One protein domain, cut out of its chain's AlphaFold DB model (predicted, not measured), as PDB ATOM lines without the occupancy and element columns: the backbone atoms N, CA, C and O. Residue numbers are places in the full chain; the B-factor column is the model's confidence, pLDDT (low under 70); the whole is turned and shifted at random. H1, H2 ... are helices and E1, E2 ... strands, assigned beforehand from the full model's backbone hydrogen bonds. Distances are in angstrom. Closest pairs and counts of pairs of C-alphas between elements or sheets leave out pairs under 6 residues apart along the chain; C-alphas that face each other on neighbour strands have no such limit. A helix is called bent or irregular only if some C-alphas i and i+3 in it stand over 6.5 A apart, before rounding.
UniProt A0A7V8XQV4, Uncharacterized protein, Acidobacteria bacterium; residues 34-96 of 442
ATOM      1  N   PRO A  34      21.909  22.644 -24.918       42.81
ATOM      2  CA  PRO A  34      22.643  21.396 -25.070       42.81
ATOM      3  C   PRO A  34      23.433  21.037 -23.813       42.81
ATOM      4  O   PRO A  34      23.832  19.891 -23.691       42.81
ATOM      5  N   GLU A  35      23.643  21.953 -22.868       43.75
ATOM      6  CA  GLU A  35      24.295  21.671 -21.593       43.75
ATOM      7  C   GLU A  35      23.328  21.180 -20.510       43.75
ATOM      8  O   GLU A  35      23.766  20.419 -19.643       43.75
ATOM      9  N   THR A  36      22.059  21.608 -20.537       47.06
ATOM     10  CA  THR A  36      21.074  21.321 -19.470       47.06
ATOM     11  C   THR A  36      19.946  20.380 -19.874       47.06
ATOM     12  O   THR A  36      19.316  19.782 -19.008       47.06
ATOM     13  N   GLY A  37      19.654  20.233 -21.166       44.91
ATOM     14  CA  GLY A  37      18.484  19.472 -21.605       44.91
ATOM     15  C   GLY A  37      17.147  20.148 -21.314       44.91
ATOM     16  O   GLY A  37      16.113  19.527 -21.534       44.91
ATOM     17  N   LEU A  38      17.146  21.412 -20.884       47.03
ATOM     18  CA  LEU A  38      15.940  22.214 -20.683       47.03
ATOM     19  C   LEU A  38      15.645  23.081 -21.913       47.03
ATOM     20  O   LEU A  38      16.582  23.470 -22.616       47.03
ATOM     21  N   PRO A  39      14.377  23.449 -22.178       45.97
ATOM     22  CA  PRO A  39      14.059  24.472 -23.168       45.97
ATOM     23  C   PRO A  39      14.934  25.715 -22.950       45.97
ATOM     24  O   PRO A  39      14.960  26.262 -21.847       45.97
ATOM     25  N   ARG A  40      15.637  26.184 -23.989       50.88
ATOM     26  CA  ARG A  40      16.248  27.512 -24.034       50.88
ATOM     27  C   ARG A  40      15.137  28.537 -23.860       50.88
ATOM     28  O   ARG A  40      14.535  29.015 -24.820       50.88
ATOM     29  N   ALA A  41      14.906  28.925 -22.617       36.78
ATOM     30  CA  ALA A  41      14.426  30.254 -22.309       36.78
ATOM     31  C   ALA A  41      15.600  31.217 -22.549       36.78
ATOM     32  O   ALA A  41      16.272  31.647 -21.615       36.78
ATOM     33  N   GLY A  42      15.889  31.475 -23.826       39.72
ATOM     34  CA  GLY A  42      16.638  32.654 -24.218       39.72
ATOM     35  C   GLY A  42      17.926  32.454 -24.998       39.72
ATOM     36  O   GLY A  42      18.737  31.564 -24.748       39.72
ATOM     37  N   ASN A  43      18.123  33.363 -25.950       43.62
ATOM     38  CA  ASN A  43      19.391  33.574 -26.635       43.62
ATOM     39  C   ASN A  43      20.447  34.101 -25.637       43.62
ATOM     40  O   ASN A  43      20.132  34.477 -24.510       43.62
ATOM     41  N   THR A  44      21.711  34.218 -26.058       49.94
ATOM     42  CA  THR A  44      22.781  34.896 -25.288       49.94
ATOM     43  C   THR A  44      22.365  36.265 -24.730       49.94
ATOM     44  O   THR A  44      22.818  36.653 -23.652       49.94
ATOM     45  N   THR A  45      21.445  36.953 -25.414       51.91
ATOM     46  CA  THR A  45      20.810  38.200 -24.971       51.91
ATOM     47  C   THR A  45      20.099  38.076 -23.629       51.91
ATOM     48  O   THR A  45      20.183  38.993 -22.818       51.91
ATOM     49  N   ASP A  46      19.448  36.952 -23.349       66.25
ATOM     50  CA  ASP A  46      18.632  36.778 -22.145       66.25
ATOM     51  C   ASP A  46      19.536  36.536 -20.941       66.25
ATOM     52  O   ASP A  46      19.324  37.109 -19.872       66.25
ATOM     53  N   ARG A  47      20.635  35.798 -21.142       76.12
ATOM     54  CA  ARG A  47      21.681  35.635 -20.130       76.12
ATOM     55  C   ARG A  47      22.300  36.977 -19.752       76.12
ATOM     56  O   ARG A  47      22.433  37.280 -18.574       76.12
ATOM     57  N   GLU A  48      22.675  37.797 -20.727       77.38
ATOM     58  CA  GLU A  48      23.258  39.117 -20.452       77.38
ATOM     59  C   GLU A  48      22.262  40.075 -19.791       77.38
ATOM     60  O   GLU A  48      22.638  40.832 -18.895       77.38
ATOM     61  N   VAL A  49      20.993  40.047 -20.205       82.62
ATOM     62  CA  VAL A  49      19.929  40.860 -19.598       82.62
ATOM     63  C   VAL A  49      19.712  40.465 -18.139       82.62
ATOM     64  O   VAL A  49      19.750  41.336 -17.268       82.62
ATOM     65  N   VAL A  50      19.552  39.170 -17.856       87.50
ATOM     66  CA  VAL A  50      19.391  38.667 -16.484       87.50
ATOM     67  C   VAL A  50      20.644  38.954 -15.656       87.50
ATOM     68  O   VAL A  50      20.532  39.461 -14.541       87.50
ATOM     69  N   GLY A  51      21.836  38.734 -16.218       89.62
ATOM     70  CA  GLY A  51      23.110  39.059 -15.578       89.62
ATOM     71  C   GLY A  51      23.201  40.533 -15.174       89.62
ATOM     72  O   GLY A  51      23.520  40.830 -14.023       89.62
ATOM     73  N   ARG A  52      22.833  41.470 -16.060       89.56
ATOM     74  CA  ARG A  52      22.768  42.908 -15.732       89.56
ATOM     75  C   ARG A  52      21.754  43.217 -14.630       89.56
ATOM     76  O   ARG A  52      22.045  44.038 -13.764       89.56
ATOM     77  N   GLY A  53      20.594  42.560 -14.642       93.00
ATOM     78  CA  GLY A  53      19.586  42.693 -13.586       93.00
ATOM     79  C   GLY A  53      20.114  42.247 -12.219       93.00
ATOM     80  O   GLY A  53      19.994  42.980 -11.239       93.00
ATOM     81  N   ILE A  54      20.786  41.094 -12.171       94.38
ATOM     82  CA  ILE A  54      21.444  40.589 -10.959       94.38
ATOM     83  C   ILE A  54      22.525  41.567 -10.483       94.38
ATOM     84  O   ILE A  54      22.576  41.890  -9.299       94.38
ATOM     85  N   GLN A  55      23.372  42.071 -11.384       94.81
ATOM     86  CA  GLN A  55      24.402  43.051 -11.027       94.81
ATOM     87  C   GLN A  55      23.794  44.322 -10.418       94.81
ATOM     88  O   GLN A  55      24.313  44.836  -9.428       94.81
ATOM     89  N   ALA A  56      22.700  44.834 -10.989       95.50
ATOM     90  CA  ALA A  56      22.003  45.999 -10.449       95.50
ATOM     91  C   ALA A  56      21.457  45.727  -9.037       95.50
ATOM     92  O   ALA A  56      21.651  46.551  -8.147       95.50
ATOM     93  N   TYR A  57      20.855  44.554  -8.822       96.12
ATOM     94  CA  TYR A  57      20.355  44.134  -7.514       96.12
ATOM     95  C   TYR A  57      21.478  44.021  -6.474       96.12
ATOM     96  O   TYR A  57      21.381  44.602  -5.399       96.12
ATOM     97  N   LEU A  58      22.581  43.344  -6.803       95.88
ATOM     98  CA  LEU A  58      23.718  43.178  -5.891       95.88
ATOM     99  C   LEU A  58      24.419  44.504  -5.554       95.88
ATOM    100  O   LEU A  58      25.008  44.625  -4.484       95.88
ATOM    101  N   LYS A  59      24.374  45.499  -6.449       95.69
ATOM    102  CA  LYS A  59      24.888  46.850  -6.170       95.69
ATOM    103  C   LYS A  59      24.006  47.613  -5.184       95.69
ATOM    104  O   LYS A  59      24.543  48.372  -4.384       95.69
ATOM    105  N   SER A  60      22.685  47.436  -5.245       97.19
ATOM    106  CA  SER A  60      21.754  48.069  -4.303       97.19
ATOM    107  C   SER A  60      21.587  47.302  -2.988       97.19
ATOM    108  O   SER A  60      21.089  47.884  -2.032       97.19
ATOM    109  N   HIS A  61      22.040  46.046  -2.933       96.56
ATOM    110  CA  HIS A  61      21.935  45.154  -1.775       96.56
ATOM    111  C   HIS A  61      23.323  44.610  -1.377       96.56
ATOM    112  O   HIS A  61      23.622  43.430  -1.606       96.56
ATOM    113  N   PRO A  62      24.227  45.452  -0.832       94.00
ATOM    114  CA  PRO A  62      25.592  45.048  -0.482       94.00
ATOM    115  C   PRO A  62      25.658  43.961   0.605       94.00
ATOM    116  O   PRO A  62      26.665  43.257   0.703       94.00
ATOM    117  N   GLU A  63      24.595  43.794   1.393       96.75
ATOM    118  CA  GLU A  63      24.422  42.716   2.369       96.75
ATOM    119  C   GLU A  63      24.320  41.329   1.721       96.75
ATOM    120  O   GLU A  63      24.599  40.313   2.362       96.75
ATOM    121  N   VAL A  64      23.963  41.260   0.436       95.31
ATOM    122  CA  VAL A  64      23.854  39.996  -0.289       95.31
ATOM    123  C   VAL A  64      25.251  39.493  -0.666       95.31
ATOM    124  O   VAL A  64      26.001  40.085  -1.456       95.31
ATOM    125  N   ARG A  65      25.612  38.332  -0.105       93.12
ATOM    126  CA  ARG A  65      26.911  37.686  -0.350       93.12
ATOM    127  C   ARG A  65      27.121  37.334  -1.821       93.12
ATOM    128  O   ARG A  65      28.242  37.483  -2.298       93.12
ATOM    129  N   GLY A  66      26.088  36.865  -2.513       92.00
ATOM    130  CA  GLY A  66      26.156  36.394  -3.894       92.00
ATOM    131  C   GLY A  66      24.865  35.707  -4.333       92.00
ATOM    132  O   GLY A  66      23.882  35.718  -3.595       92.00
ATOM    133  N   VAL A  67      24.869  35.111  -5.526       90.56
ATOM    134  CA  VAL A  67      23.699  34.459  -6.132       90.56
ATOM    135  C   VAL A  67      23.995  33.043  -6.607       90.56
ATOM    136  O   VAL A  67      25.077  32.755  -7.120       90.56
ATOM    137  N   PHE A  68      22.980  32.191  -6.511       87.31
ATOM    138  CA  PHE A  68      22.861  30.989  -7.328       87.31
ATOM    139  C   PHE A  68      21.978  31.318  -8.533       87.31
ATOM    140  O   PHE A  68      20.941  31.965  -8.380       87.31
ATOM    141  N   TRP A  69      22.393  30.928  -9.736       84.94
ATOM    142  CA  TRP A  69      21.671  31.250 -10.967       84.94
ATOM    143  C   TRP A  69      21.871  30.156 -12.019       84.94
ATOM    144  O   TRP A  69      23.003  29.731 -12.246       84.94
ATOM    145  N   GLY A  70      20.765  29.742 -12.655       74.38
ATOM    146  CA  GLY A  70      20.692  28.782 -13.767       74.38
ATOM    147  C   GLY A  70      20.755  27.307 -13.351       74.38
ATOM    148  O   GLY A  70      21.034  27.014 -12.193       74.38
ATOM    149  N   GLY A  71      20.496  26.393 -14.297       64.25
ATOM    150  CA  GLY A  71      20.565  24.927 -14.113       64.25
ATOM    151  C   GLY A  71      21.812  24.248 -14.714       64.25
ATOM    152  O   GLY A  71      22.050  23.071 -14.484       64.25
ATOM    153  N   GLY A  72      22.642  24.990 -15.456       66.69
ATOM    154  CA  GLY A  72      23.920  24.550 -16.044       66.69
ATOM    155  C   GLY A  72      24.601  25.705 -16.785       66.69
ATOM    156  O   GLY A  72      24.226  26.856 -16.567       66.69
ATOM    157  N   GLY A  73      25.613  25.450 -17.624       68.00
ATOM    158  CA  GLY A  73      26.319  26.535 -18.323       68.00
ATOM    159  C   GLY A  73      27.065  27.479 -17.380       68.00
ATOM    160  O   GLY A  73      27.100  28.690 -17.622       68.00
ATOM    161  N   THR A  74      27.643  26.947 -16.296       72.38
ATOM    162  CA  THR A  74      28.292  27.704 -15.203       72.38
ATOM    163  C   THR A  74      29.268  28.762 -15.724       72.38
ATOM    164  O   THR A  74      29.229  29.915 -15.286       72.38
ATOM    165  N   THR A  75      30.078  28.416 -16.727       75.44
ATOM    166  CA  THR A  75      30.990  29.340 -17.422       75.44
ATOM    167  C   THR A  75      30.257  30.499 -18.069       75.44
ATOM    168  O   THR A  75      30.653  31.656 -17.951       75.44
ATOM    169  N   GLY A  76      29.155  30.220 -18.749       78.19
ATOM    170  CA  GLY A  76      28.321  31.240 -19.354       78.19
ATOM    171  C   GLY A  76      27.761  32.238 -18.348       78.19
ATOM    172  O   GLY A  76      27.893  33.449 -18.538       78.19
ATOM    173  N   LEU A  77      27.147  31.718 -17.291       84.06
ATOM    174  CA  LEU A  77      26.437  32.501 -16.280       84.06
ATOM    175  C   LEU A  77      27.397  33.351 -15.448       84.06
ATOM    176  O   LEU A  77      27.164  34.548 -15.277       84.06
ATOM    177  N   ARG A  78      28.532  32.783 -15.025       84.31
ATOM    178  CA  ARG A  78      29.561  33.527 -14.287       84.31
ATOM    179  C   ARG A  78      30.079  34.730 -15.078       84.31
ATOM    180  O   ARG A  78      30.180  35.822 -14.527       84.31
ATOM    181  N   ARG A  79      30.365  34.556 -16.373       84.75
ATOM    182  CA  ARG A  79      30.854  35.644 -17.245       84.75
ATOM    183  C   ARG A  79      29.838  36.770 -17.395       84.75
ATOM    184  O   ARG A  79      30.216  37.935 -17.408       84.75
ATOM    185  N   ALA A  80      28.547  36.442 -17.463       86.19
ATOM    186  CA  ALA A  80      27.483  37.444 -17.546       86.19
ATOM    187  C   ALA A  80      27.358  38.314 -16.277       86.19
ATOM    188  O   ALA A  80      26.694  39.351 -16.306       86.19
ATOM    189  N   LEU A  81      28.007  37.924 -15.172       89.62
ATOM    190  CA  LEU A  81      28.087  38.719 -13.948       89.62
ATOM    191  C   LEU A  81      29.334  39.597 -13.856       89.62
ATOM    192  O   LEU A  81      29.434  40.345 -12.889       89.62
ATOM    193  N   TYR A  82      30.255  39.566 -14.823       87.38
ATOM    194  CA  TYR A  82      31.435  40.436 -14.810       87.38
ATOM    195  C   TYR A  82      31.048  41.930 -14.712       87.38
ATOM    196  O   TYR A  82      30.126  42.350 -15.421       87.38
ATOM    197  N   PRO A  83      31.714  42.749 -13.863       89.19
ATOM    198  CA  PRO A  83      32.901  42.454 -13.037       89.19
ATOM    199  C   PRO A  83      32.599  41.880 -11.636       89.19
ATOM    200  O   PRO A  83      33.482  41.783 -10.790       89.19
ATOM    201  N   MET A  84      31.349  41.510 -11.356       90.44
ATOM    202  CA  MET A  84      30.889  40.925 -10.089       90.44
ATOM    203  C   MET A  84      30.887  39.386 -10.111       90.44
ATOM    204  O   MET A  84      30.147  38.759  -9.356       90.44
ATOM    205  N   GLN A  85      31.696  38.748 -10.960       86.19
ATOM    206  CA  GLN A  85      31.723  37.287 -11.119       86.19
ATOM    207  C   GLN A  85      32.009  36.525  -9.815       86.19
ATOM    208  O   GLN A  85      31.564  35.392  -9.663       86.19
ATOM    209  N   ASP A  86      32.696  37.142  -8.851       85.62
ATOM    210  CA  ASP A  86      32.994  36.530  -7.547       85.62
ATOM    211  C   ASP A  86      31.768  36.432  -6.634       85.62
ATOM    212  O   ASP A  86      31.769  35.686  -5.656       85.62
ATOM    213  N   LYS A  87      30.681  37.118  -6.996       89.19
ATOM    214  CA  LYS A  87      29.360  36.973  -6.380       89.19
ATOM    215  C   LYS A  87      28.575  35.788  -6.958       89.19
ATOM    216  O   LYS A  87      27.479  35.515  -6.479       89.19
ATOM    217  N   TYR A  88      29.089  35.082  -7.968       88.50
ATOM    218  CA  TYR A  88      28.466  33.867  -8.492       88.50
ATOM    219  C   TYR A  88      28.821  32.654  -7.627       88.50
ATOM    220  O   TYR A  88      29.976  32.221  -7.601       88.50
ATOM    221  N   LEU A  89      27.819  32.104  -6.941       84.19
ATOM    222  CA  LEU A  89      27.971  30.989  -6.004       84.19
ATOM    223  C   LEU A  89      27.738  29.619  -6.661       84.19
ATOM    224  O   LEU A  89      28.229  28.619  -6.146       84.19
ATOM    225  N   GLY A  90      27.041  29.565  -7.802       79.38
ATOM    226  CA  GLY A  90      26.832  28.334  -8.569       79.38
ATOM    227  C   GLY A  90      25.491  28.276  -9.304       79.38
ATOM    228  O   GLY A  90      24.752  29.259  -9.367       79.38
ATOM    229  N   THR A  91      25.182  27.105  -9.858       75.75
ATOM    230  CA  THR A  91      23.884  26.756 -10.458       75.75
ATOM    231  C   THR A  91      23.011  25.972  -9.481       75.75
ATOM    232  O   THR A  91      23.509  25.296  -8.582       75.75
ATOM    233  N   PHE A  92      21.703  25.986  -9.713       70.94
ATOM    234  CA  PHE A  92      20.762  25.019  -9.157       70.94
ATOM    235  C   PHE A  92      20.816  23.731  -9.991       70.94
ATOM    236  O   PHE A  92      20.018  23.538 -10.897       70.94
ATOM    237  N   ILE A  93      21.789  22.859  -9.711       59.81
ATOM    238  CA  ILE A  93      21.913  21.543 -10.381       59.81
ATOM    239  C   ILE A  93      20.796  20.582  -9.910       59.81
ATOM    240  O   ILE A  93      20.474  19.595 -10.564       59.81
ATOM    241  N   THR A  94      20.179  20.877  -8.761       60.53
ATOM    242  CA  THR A  94      19.085  20.114  -8.153       60.53
ATOM    243  C   THR A  94      17.724  20.621  -8.629       60.53
ATOM    244  O   THR A  94      17.011  21.288  -7.879       60.53
ATOM    245  N   ASP A  95      17.361  20.335  -9.874       64.31
ATOM    246  CA  ASP A  95      16.066  20.746 -10.436       64.31
ATOM    247  C   ASP A  95      15.111  19.576 -10.721       64.31
ATOM    248  O   ASP A  95      13.959  19.795 -11.097       64.31
ATOM    249  N   ASN A  96      15.555  18.335 -10.498       67.75
ATOM    250  CA  ASN A  96      14.753  17.144 -10.742       67.75
ATOM    251  C   ASN A  96      14.937  16.065  -9.662       67.75
ATOM    252  O   ASN A  96      15.900  16.052  -8.891       67.75
TER     253      ASN A  96
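What this domain is: This is residues 34 to 96 of the 442 residues of an uncharacterized protein of Acidobacteria bacterium (UniProt A0A7V8XQV4). One long helix, H1, makes one side of the domain, and the chain after it folds back as a long loop, residues 61 to 73, to a second, short helix, H2, which packs on the H1 residues 47 to 52 at a steep angle. Within that returning loop, residues 67 to 68 pair side by side with the short strand E1, which comes after H2. The printed part has 63 residues, with two named helices and one named strand in the order H1, H2, E1; the class is mostly helix, though under half of the residues, 27 of 63, are in named elements. The whole is compact, with a radius of gyration of the C-alphas of 11.7 A, and spans 34 by 24 by 15 A.

Where its parts are: H1 is the longest helix, residues 44 to 60, and measures 24.8 A from its first to its last C-alpha. It begins at C-alpha 44 at (22.781, 34.896, -25.288) and ends at C-alpha 60 at (21.754, 48.069, -4.303). H2, residues 74 to 80, measures 10.1 A, from C-alpha 74 at (28.292, 27.704, -15.203). E1, residues 88 to 90, measures 5.8 A and ends at C-alpha 90 at (26.832, 28.334, -8.569).

How they stand to each other: H1 touches H2 with residues 47 to 52 alone, and the closest C-alphas of the two helices, those of Gly 51 and Ala 80, are 5.1 A apart. Their lines stand at a steep tilt of 68 degrees, only just short of about perpendicular. The two helices run the same way, and their centres are 11.4 A apart. The closest C-alphas of H2 and E1 are those of Arg 78 and Tyr 88, 5.9 A apart. H1 and E1 are apart. E1 pairs with no named strand, but residues 67 to 68, too short a stretch to bear a name, pair with its residues 88 to 90, parallel. In H1 and H2 every pair of O i and N i+4 is within hydrogen-bond range, and neither helix is bent.

The domain as a whole: The two C-alphas farthest apart, those of Pro 34 and Glu 63, are 34.8 A apart, and the first and last printed C-alphas, those of Pro 34 and Asn 96, are 16.9 A apart. The printed part has no cut. The link from H1 to H2 is long, with 13 residues, and the link from H2 to E1 is short, with 7. The mean pLDDT of the printed part is 76.4, and 20 residues are under 70: residues 34 to 46, 71 to 73 and 93 to 96.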